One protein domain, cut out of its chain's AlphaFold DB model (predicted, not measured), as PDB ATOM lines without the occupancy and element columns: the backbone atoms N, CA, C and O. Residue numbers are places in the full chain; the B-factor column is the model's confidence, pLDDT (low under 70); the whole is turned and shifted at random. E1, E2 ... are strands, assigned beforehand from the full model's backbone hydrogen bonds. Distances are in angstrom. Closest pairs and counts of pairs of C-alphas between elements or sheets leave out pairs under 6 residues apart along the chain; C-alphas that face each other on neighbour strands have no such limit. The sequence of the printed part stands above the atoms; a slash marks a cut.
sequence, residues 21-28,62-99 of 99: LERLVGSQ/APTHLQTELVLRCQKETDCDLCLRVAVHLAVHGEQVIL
ATOM      1  N   LEU A  21      61.736 141.408 102.256       78.88
ATOM      2  CA  LEU A  21      62.951 140.703 101.862       78.88
ATOM      3  C   LEU A  21      64.013 140.827 102.954       78.88
ATOM      4  O   LEU A  21      64.171 141.891 103.560       78.88
ATOM      5  N   GLU A  22      64.767 139.753 103.179       82.62
ATOM      6  CA  GLU A  22      65.952 139.815 104.031       82.62
ATOM      7  C   GLU A  22      66.954 140.815 103.439       82.62
ATOM      8  O   GLU A  22      67.191 140.839 102.228       82.62
ATOM      9  N   ARG A  23      67.534 141.655 104.300       83.25
ATOM     10  CA  ARG A  23      68.503 142.674 103.906       83.25
ATOM     11  C   ARG A  23      69.917 142.220 104.244       83.25
ATOM     12  O   ARG A  23      70.253 142.063 105.415       83.25
ATOM     13  N   LEU A  24      70.757 142.103 103.224       81.50
ATOM     14  CA  LEU A  24      72.172 141.779 103.351       81.50
ATOM     15  C   LEU A  24      73.021 143.036 103.180       81.50
ATOM     16  O   LEU A  24      72.859 143.797 102.223       81.50
ATOM     17  N   VAL A  25      73.928 143.248 104.135       75.25
ATOM     18  CA  VAL A  25      74.903 144.341 104.119       75.25
ATOM     19  C   VAL A  25      76.217 143.805 103.563       75.25
ATOM     20  O   VAL A  25      76.788 142.875 104.127       75.25
ATOM     21  N   GLY A  26      76.701 144.400 102.473       71.94
ATOM     22  CA  GLY A  26      77.984 144.046 101.863       71.94
ATOM     23  C   GLY A  26      77.906 143.896 100.345       71.94
ATOM     24  O   GLY A  26      76.921 143.405  99.794       71.94
ATOM     25  N   SER A  27      78.966 144.328  99.660       68.88
ATOM     26  CA  SER A  27      79.064 144.287  98.195       68.88
ATOM     27  C   SER A  27      79.679 142.999  97.640       68.88
ATOM     28  O   SER A  27      79.587 142.779  96.441       68.88
ATOM     29  N   GLN A  28      80.295 142.159  98.482       78.62
ATOM     30  CA  GLN A  28      81.049 140.973  98.050       78.62
ATOM     31  C   GLN A  28      80.253 139.687  98.196       78.62
ATOM     32  O   GLN A  28      79.485 139.536  99.155       78.62
ATOM     33  N   ALA A  62      76.253 114.746  95.994       94.06
ATOM     34  CA  ALA A  62      75.360 115.049  94.886       94.06
ATOM     35  C   ALA A  62      74.341 116.131  95.285       94.06
ATOM     36  O   ALA A  62      73.752 116.047  96.369       94.06
ATOM     37  N   PRO A  63      74.090 117.133  94.421       95.50
ATOM     38  CA  PRO A  63      72.957 118.035  94.578       95.50
ATOM     39  C   PRO A  63      71.635 117.270  94.500       95.50
ATOM     40  O   PRO A  63      71.399 116.515  93.560       95.50
ATOM     41  N   THR A  64      70.761 117.490  95.479       96.81
ATOM     42  CA  THR A  64      69.434 116.858  95.554       96.81
ATOM     43  C   THR A  64      68.320 117.831  95.215       96.81
ATOM     44  O   THR A  64      67.363 117.461  94.537       96.81
ATOM     45  N   HIS A  65      68.437 119.081  95.667       96.31
ATOM     46  CA  HIS A  65      67.467 120.122  95.371       96.31
ATOM     47  C   HIS A  65      68.076 121.523  95.425       96.31
ATOM     48  O   HIS A  65      69.082 121.771  96.096       96.31
ATOM     49  N   LEU A  66      67.423 122.438  94.708       97.38
ATOM     50  CA  LEU A  66      67.744 123.857  94.673       97.38
ATOM     51  C   LEU A  66      66.586 124.642  95.282       97.38
ATOM     52  O   LEU A  66      65.430 124.444  94.912       97.38
ATOM     53  N   GLN A  67      66.910 125.537  96.206       97.06
ATOM     54  CA  GLN A  67      65.977 126.505  96.771       97.06
ATOM     55  C   GLN A  67      66.464 127.908  96.446       97.06
ATOM     56  O   GLN A  67      67.653 128.201  96.547       97.06
ATOM     57  N   THR A  68      65.539 128.768  96.045       95.50
ATOM     58  CA  THR A  68      65.838 130.142  95.649       95.50
ATOM     59  C   THR A  68      64.998 131.103  96.465       95.50
ATOM     60  O   THR A  68      63.778 130.950  96.524       95.50
ATOM     61  N   GLU A  69      65.636 132.111  97.042       93.44
ATOM     62  CA  GLU A  69      64.984 133.157  97.821       93.44
ATOM     63  C   GLU A  69      65.387 134.528  97.278       93.44
ATOM     64  O   GLU A  69      66.541 134.748  96.909       93.44
ATOM     65  N   LEU A  70      64.434 135.455  97.207       92.62
ATOM     66  CA  LEU A  70      64.748 136.844  96.892       92.62
ATOM     67  C   LEU A  70      65.268 137.535  98.152       92.62
ATOM     68  O   LEU A  70      64.657 137.446  99.215       92.62
ATOM     69  N   VAL A  71      66.365 138.266  98.014       91.56
ATOM     70  CA  VAL A  71      66.969 139.058  99.089       91.56
ATOM     71  C   VAL A  71      67.337 140.439  98.563       91.56
ATOM     72  O   VAL A  71      67.564 140.621  97.366       91.56
ATOM     73  N   LEU A  72      67.394 141.428  99.448       90.81
ATOM     74  CA  LEU A  72      67.914 142.750  99.118       90.81
ATOM     75  C   LEU A  72      69.378 142.823  99.511       90.81
ATOM     76  O   LEU A  72      69.722 142.652 100.682       90.81
ATOM     77  N   ARG A  73      70.239 143.135  98.549       88.62
ATOM     78  CA  ARG A  73      71.645 143.412  98.811       88.62
ATOM     79  C   ARG A  73      71.877 144.904  98.759       88.62
ATOM     80  O   ARG A  73      71.628 145.519  97.732       88.62
ATOM     81  N   CYS A  74      72.377 145.477  99.844       88.44
ATOM     82  CA  CYS A  74      72.560 146.916  99.947       88.44
ATOM     83  C   CYS A  74      74.034 147.276 100.129       88.44
ATOM     84  O   CYS A  74      74.663 146.860 101.107       88.44
ATOM     85  N   GLN A  75      74.569 148.091  99.219       83.94
ATOM     86  CA  GLN A  75      75.912 148.667  99.360       83.94
ATOM     87  C   GLN A  75      75.905 149.858 100.327       83.94
ATOM     88  O   GLN A  75      76.853 150.066 101.084       83.94
ATOM     89  N   LYS A  76      74.812 150.630 100.317       80.81
ATOM     90  CA  LYS A  76      74.516 151.744 101.233       80.81
ATOM     91  C   LYS A  76      73.050 151.675 101.656       80.81
ATOM     92  O   LYS A  76      72.284 150.862 101.147       80.81
ATOM     93  N   GLU A  77      72.630 152.534 102.580       77.69
ATOM     94  CA  GLU A  77      71.275 152.474 103.144       77.69
ATOM     95  C   GLU A  77      70.153 152.633 102.099       77.69
ATOM     96  O   GLU A  77      69.083 152.046 102.253       77.69
ATOM     97  N   THR A  78      70.400 153.363 101.016       80.81
ATOM     98  CA  THR A  78      69.402 153.628  99.968       80.81
ATOM     99  C   THR A  78      69.727 152.967  98.632       80.81
ATOM    100  O   THR A  78      68.955 153.106  97.693       80.81
ATOM    101  N   ASP A  79      70.876 152.301  98.534       86.69
ATOM    102  CA  ASP A  79      71.404 151.735  97.294       86.69
ATOM    103  C   ASP A  79      71.412 150.214  97.421       86.69
ATOM    104  O   ASP A  79      72.302 149.636  98.061       86.69
ATOM    105  N   CYS A  80      70.332 149.606  96.928       88.69
ATOM    106  CA  CYS A  80      70.034 148.195  97.098       88.69
ATOM    107  C   CYS A  80      69.577 147.564  95.787       88.69
ATOM    108  O   CYS A  80      68.696 148.095  95.112       88.69
ATOM    109  N   ASP A  81      70.087 146.370  95.526       89.31
ATOM    110  CA  ASP A  81      69.711 145.534  94.398       89.31
ATOM    111  C   ASP A  81      68.883 144.335  94.874       89.31
ATOM    112  O   ASP A  81      69.069 143.809  95.978       89.31
ATOM    113  N   LEU A  82      67.966 143.882  94.018       90.38
ATOM    114  CA  LEU A  82      67.311 142.589  94.186       90.38
ATOM    115  C   LEU A  82      68.290 141.489  93.780       90.38
ATOM    116  O   LEU A  82      68.714 141.414  92.628       90.38
ATOM    117  N   CYS A  83      68.617 140.613  94.723       90.25
ATOM    118  CA  CYS A  83      69.466 139.455  94.501       90.25
ATOM    119  C   CYS A  83      68.685 138.163  94.731       90.25
ATOM    120  O   CYS A  83      67.675 138.125  95.436       90.25
ATOM    121  N   LEU A  84      69.180 137.084  94.135       92.81
ATOM    122  CA  LEU A  84      68.622 135.751  94.288       92.81
ATOM    123  C   LEU A  84      69.615 134.909  95.091       92.81
ATOM    124  O   LEU A  84      70.714 134.610  94.627       92.81
ATOM    125  N   ARG A  85      69.238 134.553  96.318       92.25
ATOM    126  CA  ARG A  85      69.989 133.633  97.170       92.25
ATOM    127  C   ARG A  85      69.663 132.209  96.737       92.25
ATOM    128  O   ARG A  85      68.498 131.819  96.732       92.25
ATOM    129  N   VAL A  86      70.688 131.431  96.406       94.56
ATOM    130  CA  VAL A  86      70.546 130.019  96.031       94.56
ATOM    131  C   VAL A  86      71.063 129.140  97.165       94.56
ATOM    132  O   VAL A  86      72.225 129.241  97.549       94.56
ATOM    133  N   ALA A  87      70.212 128.258  97.682       95.94
ATOM    134  CA  ALA A  87      70.594 127.183  98.586       95.94
ATOM    135  C   ALA A  87      70.649 125.861  97.810       95.94
ATOM    136  O   ALA A  87      69.647 125.406  97.250       95.94
ATOM    137  N   VAL A  88      71.835 125.249  97.778       96.81
ATOM    138  CA  VAL A  88      72.075 123.944  97.153       96.81
ATOM    139  C   VAL A  88      72.144 122.899  98.250       96.81
ATOM    140  O   VAL A  88      73.033 122.933  99.097       96.81
ATOM    141  N   HIS A  89      71.216 121.953  98.228       96.69
ATOM    142  CA  HIS A  89      71.184 120.891  99.223       96.69
ATOM    143  C   HIS A  89      71.867 119.649  98.690       96.69
ATOM    144  O   HIS A  89      71.543 119.155  97.607       96.69
ATOM    145  N   LEU A  90      72.809 119.139  99.472       96.00
ATOM    146  CA  LEU A  90      73.672 118.030  99.101       96.00
ATOM    147  C   LEU A  90      73.306 116.784  99.907       96.00
ATOM    148  O   LEU A  90      72.963 116.879 101.085       96.00
ATOM    149  N   ALA A  91      73.437 115.619  99.285       95.19
ATOM    150  CA  ALA A  91      73.419 114.333  99.969       95.19
ATOM    151  C   ALA A  91      74.584 113.466  99.488       95.19
ATOM    152  O   ALA A  91      75.152 113.696  98.419       95.19
ATOM    153  N   VAL A  92      74.935 112.457 100.281       94.56
ATOM    154  CA  VAL A  92      75.908 111.442  99.872       94.56
ATOM    155  C   VAL A  92      75.183 110.397  99.028       94.56
ATOM    156  O   VAL A  92      74.223 109.782  99.485       94.56
ATOM    157  N   HIS A  93      75.630 110.231  97.789       90.31
ATOM    158  CA  HIS A  93      75.142 109.241  96.832       90.31
ATOM    159  C   HIS A  93      76.288 108.305  96.432       90.31
ATOM    160  O   HIS A  93      77.455 108.641  96.606       90.31
ATOM    161  N   GLY A  94      75.965 107.153  95.849       83.06
ATOM    162  CA  GLY A  94      76.954 106.143  95.464       83.06
ATOM    163  C   GLY A  94      77.057 105.017  96.490       83.06
ATOM    164  O   GLY A  94      76.798 105.203  97.678       83.06
ATOM    165  N   GLU A  95      77.369 103.819  96.004       72.25
ATOM    166  CA  GLU A  95      77.311 102.601  96.802       72.25
ATOM    167  C   GLU A  95      78.571 102.436  97.655       72.25
ATOM    168  O   GLU A  95      79.702 102.616  97.199       72.25
ATOM    169  N   GLN A  96      78.364 102.116  98.928       62.94
ATOM    170  CA  GLN A  96      79.435 101.876  99.878       62.94
ATOM    171  C   GLN A  96      79.827 100.404  99.750       62.94
ATOM    172  O   GLN A  96      79.188  99.534 100.336       62.94
ATOM    173  N   VAL A  97      80.845 100.106  98.937       57.66
ATOM    174  CA  VAL A  97      81.397  98.748  98.858       57.66
ATOM    175  C   VAL A  97      82.147  98.483 100.162       57.66
ATOM    176  O   VAL A  97      83.317  98.831 100.310       57.66
ATOM    177  N   ILE A  98      81.440  97.934 101.148       59.09
ATOM    178  CA  ILE A  98      82.045  97.382 102.358       59.09
ATOM    179  C   ILE A  98      82.641  96.033 101.942       59.09
ATOM    180  O   ILE A  98      81.895  95.086 101.694       59.09
ATOM    181  N   LEU A  99      83.966  95.990 101.780       50.56
ATOM    182  CA  LEU A  99      84.733  94.753 101.590       50.56
ATOM    183  C   LEU A  99      84.954  94.041 102.927       50.56
ATOM    184  O   LEU A  99      85.228  94.749 103.924       50.56
TER     185      LEU A  99
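What this domain is: This is residues 21 to 28 and 62 to 99 of the 99 residues of the protein "IL17RC isoform 22" of Pan troglodytes (UniProt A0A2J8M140). A long, strongly twisted ribbon of two antiparallel strands, the hairpin of E2 and E3, makes most of the length of this rod, with the tail of residues 94 to 99 adding to it at one end, and the short strand E1 crosses slantwise beside E2 nearer the turn, at residues 71 to 74. At the other end residues 94 to 99 run on as a tail with no named element. The printed part has 46 residues, with no named helix and three named strands, E1, E2 and E3 along the chain; the class is all strand. They make one mixed sheet in the order E1, E2, E3. The whole is extended, with a radius of gyration of the C-alphas of 17.5 A and spans of 60 by 16 by 11 A.

Where its parts are: Begin at C-alpha 22, at (65.952, 139.815, 104.031), where E1 starts; it covers residues 22 to 25 and is 10.0 A long from first to last C-alpha. After the cut, find C-alpha 62 at (75.360, 115.049, 94.886); from there E2 runs through residues 62 to 76, 37.2 A from first to last C-alpha, and bends by 77 degrees at residue 65. E3, residues 79 to 93, measures 42.7 A and ends at C-alpha 93, at (75.142, 109.241, 96.832).

How they stand to each other: Look first at E1, an edge strand and the parallel neighbour of the inner strand E2, with 64 degrees between their directions. C-alphas 23 and 72 face each other at 4.8 A, and N 24 and O 72 are within hydrogen-bond range at 2.8 A. E2 and the other edge strand, E3, form an antiparallel hairpin, at 161 degrees, joined by a tight link of two residues. Near the link C-alphas 74 and 80 face each other at 4.0 A; farther along, N 69 and O 85 are 2.9 A apart and N 87 and O 67 are 2.8 A apart, both within hydrogen-bond range.

The domain as a whole: The two C-alphas farthest apart, those of Thr 78 and Leu 99, are 60.9 A apart. Residues 29 to 61 are not printed, and C-alphas 28 and 62 stand 26.7 A from each other across this cut. The mean pLDDT of the printed part is 85.6; look for values under 70 at residue 27 and residues 96 to 99.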